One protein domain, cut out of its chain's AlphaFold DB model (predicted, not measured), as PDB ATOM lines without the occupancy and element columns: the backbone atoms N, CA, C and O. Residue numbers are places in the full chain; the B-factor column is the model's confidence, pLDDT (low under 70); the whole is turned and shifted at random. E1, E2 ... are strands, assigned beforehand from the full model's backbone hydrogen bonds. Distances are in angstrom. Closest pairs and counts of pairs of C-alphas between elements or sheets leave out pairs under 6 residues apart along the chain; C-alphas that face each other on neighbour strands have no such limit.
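AT A GLANCE: This is residues 53 to 111 of the 111 residues of the protein "Rho GDP-dissociation inhibitor 1" of Lygus hesperus (UniProt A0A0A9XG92). What shape is it? Little structure is regular: E1 and E3 make a long ribbon, short E2 lies beside E1, and residues 79 to 95 loop out between E2 and E3. What forms it? Of 59 printed residues, 23 form the antiparallel sheet E2, E1, E3. It is all strand and loose, radius of gyration of the C-alphas 14.6 A, spanning 41 by 26 by 16 A.

IN THESE COORDINATES: Where is the inner strand? E1, residues 60 to 69, runs 26.2 A from C-alpha 60 (53.465, 23.214, 9.719), and bends by 52 degrees at residue 63. And the edges? E2 is residues 75 to 78; E3, residues 96 to 104, ends at C-alpha 104 (56.822, 23.093, 13.141).

HOW THE PARTS SIT: How does E3 pair? It is antiparallel to E1, N 66 and O 99 being within hydrogen-bond range at 2.8 A. And E2? It forms a hairpin with E1, N 65 and O 77 being 2.9 A apart.

THE WHOLE: How large? C-alphas 54 and 93, the farthest apart, stand 43.1 A apart. Any cut? The printed part has no cut; no printed residue has pLDDT under 70.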
ATOM      1  N   PHE A  53      62.964  21.490   6.831       88.62
ATOM      2  CA  PHE A  53      62.677  21.357   5.407       88.62
ATOM      3  C   PHE A  53      62.865  22.722   4.729       88.62
ATOM      4  O   PHE A  53      61.907  23.497   4.634       88.62
ATOM      5  N   PRO A  54      64.097  23.050   4.283       87.69
ATOM      6  CA  PRO A  54      64.422  24.354   3.700       87.69
ATOM      7  C   PRO A  54      63.581  24.703   2.469       87.69
ATOM      8  O   PRO A  54      63.154  25.850   2.333       87.69
ATOM      9  N   ASP A  55      63.296  23.704   1.634       90.44
ATOM     10  CA  ASP A  55      62.572  23.863   0.367       90.44
ATOM     11  C   ASP A  55      61.047  23.942   0.537       90.44
ATOM     12  O   ASP A  55      60.336  24.352  -0.380       90.44
ATOM     13  N   ASP A  56      60.519  23.554   1.701       87.19
ATOM     14  CA  ASP A  56      59.083  23.576   1.972       87.19
ATOM     15  C   ASP A  56      58.726  24.869   2.703       87.19
ATOM     16  O   ASP A  56      59.136  24.995   3.853       87.19
ATOM     17  N   PRO A  57      57.981  25.826   2.117       89.69
ATOM     18  CA  PRO A  57      57.698  27.127   2.728       89.69
ATOM     19  C   PRO A  57      56.698  27.071   3.894       89.69
ATOM     20  O   PRO A  57      56.524  28.070   4.591       89.69
ATOM     21  N   ARG A  58      56.046  25.930   4.143       90.25
ATOM     22  CA  ARG A  58      55.026  25.801   5.191       90.25
ATOM     23  C   ARG A  58      55.645  25.885   6.588       90.25
ATOM     24  O   ARG A  58      56.742  25.369   6.819       90.25
ATOM     25  N   CYS A  59      54.922  26.508   7.522       89.25
ATOM     26  CA  CYS A  59      55.294  26.518   8.942       89.25
ATOM     27  C   CYS A  59      54.960  25.189   9.626       89.25
ATOM     28  O   CYS A  59      55.700  24.748  10.496       89.25
ATOM     29  N   VAL A  60      53.874  24.529   9.210       92.06
ATOM     30  CA  VAL A  60      53.465  23.214   9.719       92.06
ATOM     31  C   VAL A  60      53.561  22.189   8.609       92.06
ATOM     32  O   VAL A  60      52.989  22.373   7.533       92.06
ATOM     33  N   ILE A  61      54.263  21.097   8.886       92.50
ATOM     34  CA  ILE A  61      54.445  19.988   7.953       92.50
ATOM     35  C   ILE A  61      53.888  18.729   8.618       92.50
ATOM     36  O   ILE A  61      54.546  18.159   9.494       92.50
ATOM     37  N   PRO A  62      52.675  18.295   8.232       91.56
ATOM     38  CA  PRO A  62      52.114  17.029   8.681       91.56
ATOM     39  C   PRO A  62      53.016  15.869   8.257       91.56
ATOM     40  O   PRO A  62      53.476  15.821   7.115       91.56
ATOM     41  N   LYS A  63      53.275  14.942   9.179       92.56
ATOM     42  CA  LYS A  63      54.099  13.755   8.940       92.56
ATOM     43  C   LYS A  63      53.223  12.513   8.830       92.56
ATOM     44  O   LYS A  63      53.185  11.899   7.772       92.56
ATOM     45  N   SER A  64      52.505  12.170   9.893       93.12
ATOM     46  CA  SER A  64      51.606  11.017   9.896       93.12
ATOM     47  C   SER A  64      50.448  11.196  10.869       93.12
ATOM     48  O   SER A  64      50.495  12.001  11.803       93.12
ATOM     49  N   LEU A  65      49.381  10.451  10.606       93.25
ATOM     50  CA  LEU A  65      48.195  10.337  11.436       93.25
ATOM     51  C   LEU A  65      48.011   8.862  11.778       93.25
ATOM     52  O   LEU A  65      47.829   8.049  10.878       93.25
ATOM     53  N   SER A  66      48.012   8.515  13.059       93.56
ATOM     54  CA  SER A  66      47.873   7.126  13.493       93.56
ATOM     55  C   SER A  66      46.653   6.946  14.381       93.56
ATOM     56  O   SER A  66      46.438   7.705  15.325       93.56
ATOM     57  N   LEU A  67      45.873   5.908  14.107       92.88
ATOM     58  CA  LEU A  67      44.818   5.428  14.988       92.88
ATOM     59  C   LEU A  67      45.421   4.351  15.886       92.88
ATOM     60  O   LEU A  67      45.835   3.296  15.404       92.88
ATOM     61  N   ILE A  68      45.520   4.643  17.178       93.06
ATOM     62  CA  ILE A  68      46.074   3.748  18.189       93.06
ATOM     63  C   ILE A  68      44.921   3.033  18.877       93.06
ATOM     64  O   ILE A  68      44.038   3.669  19.450       93.06
ATOM     65  N   PHE A  69      44.967   1.708  18.853       91.69
ATOM     66  CA  PHE A  69      43.982   0.836  19.477       91.69
ATOM     67  C   PHE A  69      44.617   0.133  20.679       91.69
ATOM     68  O   PHE A  69      45.837  -0.022  20.737       91.69
ATOM     69  N   ARG A  70      43.806  -0.297  21.652       86.50
ATOM     70  CA  ARG A  70      44.318  -1.069  22.801       86.50
ATOM     71  C   ARG A  70      44.659  -2.511  22.427       86.50
ATOM     72  O   ARG A  70      45.646  -3.049  22.916       86.50
ATOM     73  N   ASP A  71      43.852  -3.104  21.549       83.25
ATOM     74  CA  ASP A  71      43.828  -4.554  21.333       83.25
ATOM     75  C   ASP A  71      44.391  -4.995  19.972       83.25
ATOM     76  O   ASP A  71      44.394  -6.188  19.666       83.25
ATOM     77  N   HIS A  72      44.847  -4.065  19.127       81.50
ATOM     78  CA  HIS A  72      45.452  -4.398  17.837       81.50
ATOM     79  C   HIS A  72      46.467  -3.358  17.361       81.50
ATOM     80  O   HIS A  72      46.610  -2.286  17.948       81.50
ATOM     81  N   GLU A  73      47.175  -3.693  16.279       87.88
ATOM     82  CA  GLU A  73      48.199  -2.824  15.708       87.88
ATOM     83  C   GLU A  73      47.621  -1.476  15.245       87.88
ATOM     84  O   GLU A  73      46.513  -1.443  14.689       87.88
ATOM     85  N   PRO A  74      48.357  -0.369  15.454       89.69
ATOM     86  CA  PRO A  74      47.943   0.943  14.990       89.69
ATOM     87  C   PRO A  74      47.766   0.988  13.476       89.69
ATOM     88  O   PRO A  74      48.544   0.408  12.720       89.69
ATOM     89  N   ILE A  75      46.772   1.749  13.036       91.00
ATOM     90  CA  ILE A  75      46.612   2.083  11.622       91.00
ATOM     91  C   ILE A  75      47.318   3.414  11.384       91.00
ATOM     92  O   ILE A  75      46.900   4.422  11.949       91.00
ATOM     93  N   GLU A  76      48.362   3.429  10.558       91.00
ATOM     94  CA  GLU A  76      49.109   4.641  10.210       91.00
ATOM     95  C   GLU A  76      48.750   5.141   8.801       91.00
ATOM     96  O   GLU A  76      48.776   4.395   7.817       91.00
ATOM     97  N   LEU A  77      48.412   6.427   8.717       90.62
ATOM     98  CA  LEU A  77      48.324   7.209   7.489       90.62
ATOM     99  C   LEU A  77      49.569   8.090   7.393       90.62
ATOM    100  O   LEU A  77      49.711   9.065   8.136       90.62
ATOM    101  N   ASP A  78      50.447   7.774   6.448       89.00
ATOM    102  CA  ASP A  78      51.555   8.651   6.078       89.00
ATOM    103  C   ASP A  78      51.023   9.800   5.208       89.00
ATOM    104  O   ASP A  78      50.381   9.576   4.184       89.00
ATOM    105  N   MET A  79      51.288  11.046   5.607       87.69
ATOM    106  CA  MET A  79      50.832  12.238   4.878       87.69
ATOM    107  C   MET A  79      51.620  12.486   3.583       87.69
ATOM    108  O   MET A  79      51.242  13.347   2.789       87.69
ATOM    109  N   LYS A  80      52.728  11.768   3.363       85.94
ATOM    110  CA  LYS A  80      53.479  11.781   2.098       85.94
ATOM    111  C   LYS A  80      52.941  10.782   1.084       85.94
ATOM    112  O   LYS A  80      53.342  10.825  -0.080       85.94
ATOM    113  N   ASP A  81      52.078   9.876   1.522       86.75
ATOM    114  CA  ASP A  81      51.474   8.906   0.636       86.75
ATOM    115  C   ASP A  81      50.464   9.584  -0.295       86.75
ATOM    116  O   ASP A  81      49.632  10.388   0.121       86.75
ATOM    117  N   THR A  82      50.563   9.262  -1.580       84.12
ATOM    118  CA  THR A  82      49.723   9.842  -2.640       84.12
ATOM    119  C   THR A  82      48.655   8.869  -3.123       84.12
ATOM    120  O   THR A  82      47.849   9.212  -3.987       84.12
ATOM    121  N   ASP A  83      48.622   7.653  -2.571       87.62
ATOM    122  CA  ASP A  83      47.610   6.670  -2.920       87.62
ATOM    123  C   ASP A  83      46.265   6.991  -2.256       87.62
ATOM    124  O   ASP A  83      45.963   6.602  -1.128       87.62
ATOM    125  N   HIS A  84      45.419   7.692  -3.005       83.19
ATOM    126  CA  HIS A  84      44.071   8.059  -2.583       83.19
ATOM    127  C   HIS A  84      43.087   6.879  -2.531       83.19
ATOM    128  O   HIS A  84      41.965   7.053  -2.057       83.19
ATOM    129  N   ASN A  85      43.471   5.689  -3.007       88.50
ATOM    130  CA  ASN A  85      42.593   4.518  -3.031       88.50
ATOM    131  C   ASN A  85      42.757   3.615  -1.802       88.50
ATOM    132  O   ASN A  85      42.124   2.557  -1.725       88.50
ATOM    133  N   LYS A  86      43.598   3.998  -0.835       86.19
ATOM    134  CA  LYS A  86      43.788   3.217   0.386       86.19
ATOM    135  C   LYS A  86      42.528   3.214   1.238       86.19
ATOM    136  O   LYS A  86      41.997   4.252   1.624       86.19
ATOM    137  N   VAL A  87      42.075   2.008   1.564       87.50
ATOM    138  CA  VAL A  87      40.928   1.772   2.439       87.50
ATOM    139  C   VAL A  87      41.425   1.153   3.734       87.50
ATOM    140  O   VAL A  87      42.039   0.086   3.731       87.50
ATOM    141  N   TYR A  88      41.100   1.801   4.846       86.94
ATOM    142  CA  TYR A  88      41.414   1.324   6.183       86.94
ATOM    143  C   TYR A  88      40.165   0.716   6.812       86.94
ATOM    144  O   TYR A  88      39.098   1.330   6.823       86.94
ATOM    145  N   LYS A  89      40.280  -0.518   7.309       89.12
ATOM    146  CA  LYS A  89      39.179  -1.209   7.986       89.12
ATOM    147  C   LYS A  89      39.299  -0.969   9.482       89.12
ATOM    148  O   LYS A  89      40.285  -1.377  10.086       89.12
ATOM    149  N   ILE A  90      38.284  -0.341  10.056       88.56
ATOM    150  CA  ILE A  90      38.170  -0.112  11.495       88.56
ATOM    151  C   ILE A  90      37.023  -0.986  11.993       88.56
ATOM    152  O   ILE A  90      35.967  -1.045  11.361       88.56
ATOM    153  N   LYS A  91      37.250  -1.715  13.084       87.88
ATOM    154  CA  LYS A  91      36.214  -2.545  13.702       87.88
ATOM    155  C   LYS A  91      35.135  -1.642  14.308       87.88
ATOM    156  O   LYS A  91      35.459  -0.622  14.907       87.88
ATOM    157  N   GLU A  92      33.868  -2.015  14.166       87.81
ATOM    158  CA  GLU A  92      32.779  -1.329  14.868       87.81
ATOM    159  C   GLU A  92      32.933  -1.485  16.390       87.81
ATOM    160  O   GLU A  92      33.450  -2.502  16.862       87.81
ATOM    161  N   ASP A  93      32.476  -0.476  17.137       89.00
ATOM    162  CA  ASP A  93      32.460  -0.463  18.608       89.00
ATOM    163  C   ASP A  93      33.847  -0.651  19.264       89.00
ATOM    164  O   ASP A  93      33.999  -1.335  20.275       89.00
ATOM    165  N   VAL A  94      34.893  -0.070  18.661       89.56
ATOM    166  CA  VAL A  94      36.259  -0.080  19.209       89.56
ATOM    167  C   VAL A  94      36.673   1.306  19.704       89.56
ATOM    168  O   VAL A  94      36.485   2.312  19.021       89.56
ATOM    169  N   GLU A  95      37.286   1.354  20.886       91.50
ATOM    170  CA  GLU A  95      37.929   2.563  21.398       91.50
ATOM    171  C   GLU A  95      39.296   2.765  20.733       91.50
ATOM    172  O   GLU A  95      40.122   1.847  20.678       91.50
ATOM    173  N   TYR A  96      39.568   3.985  20.276       92.81
ATOM    174  CA  TYR A  96      40.859   4.354  19.703       92.81
ATOM    175  C   TYR A  96      41.270   5.773  20.096       92.81
ATOM    176  O   TYR A  96      40.449   6.604  20.481       92.81
ATOM    177  N   GLN A  97      42.567   6.047  19.988       93.56
ATOM    178  CA  GLN A  97      43.154   7.373  20.144       93.56
ATOM    179  C   GLN A  97      43.763   7.823  18.822       93.56
ATOM    180  O   GLN A  97      44.370   7.029  18.105       93.56
ATOM    181  N   VAL A  98      43.628   9.108  18.508       93.06
ATOM    182  CA  VAL A  98      44.256   9.703  17.329       93.06
ATOM    183  C   VAL A  98      45.588  10.315  17.741       93.06
ATOM    184  O   VAL A  98      45.638  11.197  18.596       93.06
ATOM    185  N   ARG A  99      46.673   9.860  17.120       94.56
ATOM    186  CA  ARG A  99      48.006  10.445  17.255       94.56
ATOM    187  C   ARG A  99      48.345  11.206  15.983       94.56
ATOM    188  O   ARG A  99      48.304  10.641  14.896       94.56
ATOM    189  N   ILE A 100      48.701  12.475  16.138       94.62
ATOM    190  CA  ILE A 100      49.104  13.349  15.035       94.62
ATOM    191  C   ILE A 100      50.590  13.650  15.198       94.62
ATOM    192  O   ILE A 100      51.011  14.156  16.237       94.62
ATOM    193  N   GLU A 101      51.378  13.354  14.171       94.88
ATOM    194  CA  GLU A 101      52.782  13.744  14.087       94.88
ATOM    195  C   GLU A 101      52.952  14.850  13.052       94.88
ATOM    196  O   GLU A 101      52.518  14.732  11.904       94.88
ATOM    197  N   TYR A 102      53.617  15.928  13.448       94.25
ATOM    198  CA  TYR A 102      53.911  17.055  12.577       94.25
ATOM    199  C   TYR A 102      55.207  17.736  13.002       94.25
ATOM    200  O   TYR A 102      55.669  17.603  14.135       94.25
ATOM    201  N   TYR A 103      55.782  18.480  12.065       92.12
ATOM    202  CA  TYR A 103      56.902  19.372  12.311       92.12
ATOM    203  C   TYR A 103      56.420  20.817  12.280       92.12
ATOM    204  O   TYR A 103      55.592  21.178  11.441       92.12
ATOM    205  N   VAL A 104      56.972  21.637  13.170       90.81
ATOM    206  CA  VAL A 104      56.822  23.093  13.141       90.81
ATOM    207  C   VAL A 104      58.173  23.698  12.793       90.81
ATOM    208  O   VAL A 104      59.193  23.302  13.355       90.81
ATOM    209  N   GLN A 105      58.179  24.636  11.854       89.75
ATOM    210  CA  GLN A 105      59.357  25.395  11.458       89.75
ATOM    211  C   GLN A 105      58.986  26.844  11.135       89.75
ATOM    212  O   GLN A 105      57.831  27.153  10.850       89.75
ATOM    213  N   ARG A 106      59.997  27.719  11.114       86.19
ATOM    214  CA  ARG A 106      59.921  29.166  10.828       86.19
ATOM    215  C   ARG A 106      59.198  30.022  11.863       86.19
ATOM    216  O   ARG A 106      59.774  31.022  12.277       86.19
ATOM    217  N   ASP A 107      57.976  29.670  12.253       88.69
ATOM    218  CA  ASP A 107      57.159  30.509  13.134       88.69
ATOM    219  C   ASP A 107      56.248  29.700  14.071       88.69
ATOM    220  O   ASP A 107      56.115  28.480  13.940       88.69
ATOM    221  N   ILE A 108      55.630  30.393  15.030       87.75
ATOM    222  CA  ILE A 108      54.717  29.822  16.024       87.75
ATOM    223  C   ILE A 108      53.351  29.530  15.400       87.75
ATOM    224  O   ILE A 108      52.810  30.306  14.614       87.75
ATOM    225  N   VAL A 109      52.764  28.405  15.805       88.75
ATOM    226  CA  VAL A 109      51.417  27.988  15.410       88.75
ATOM    227  C   VAL A 109      50.470  28.270  16.563       88.75
ATOM    228  O   VAL A 109      50.722  27.851  17.692       88.75
ATOM    229  N   ILE A 110      49.384  28.978  16.271       85.25
ATOM    230  CA  ILE A 110      48.366  29.360  17.249       85.25
ATOM    231  C   ILE A 110      47.111  28.537  16.951       85.25
ATOM    232  O   ILE A 110      46.623  28.568  15.821       85.25
ATOM    233  N   GLY A 111      46.659  27.768  17.945       80.38
ATOM    234  CA  GLY A 111      45.457  26.930  17.890       80.38
ATOM    235  C   GLY A 111      44.218  27.585  18.482       80.38
ATOM    236  O   GLY A 111      44.343  28.642  19.154       80.38
TER     237      GLY A 111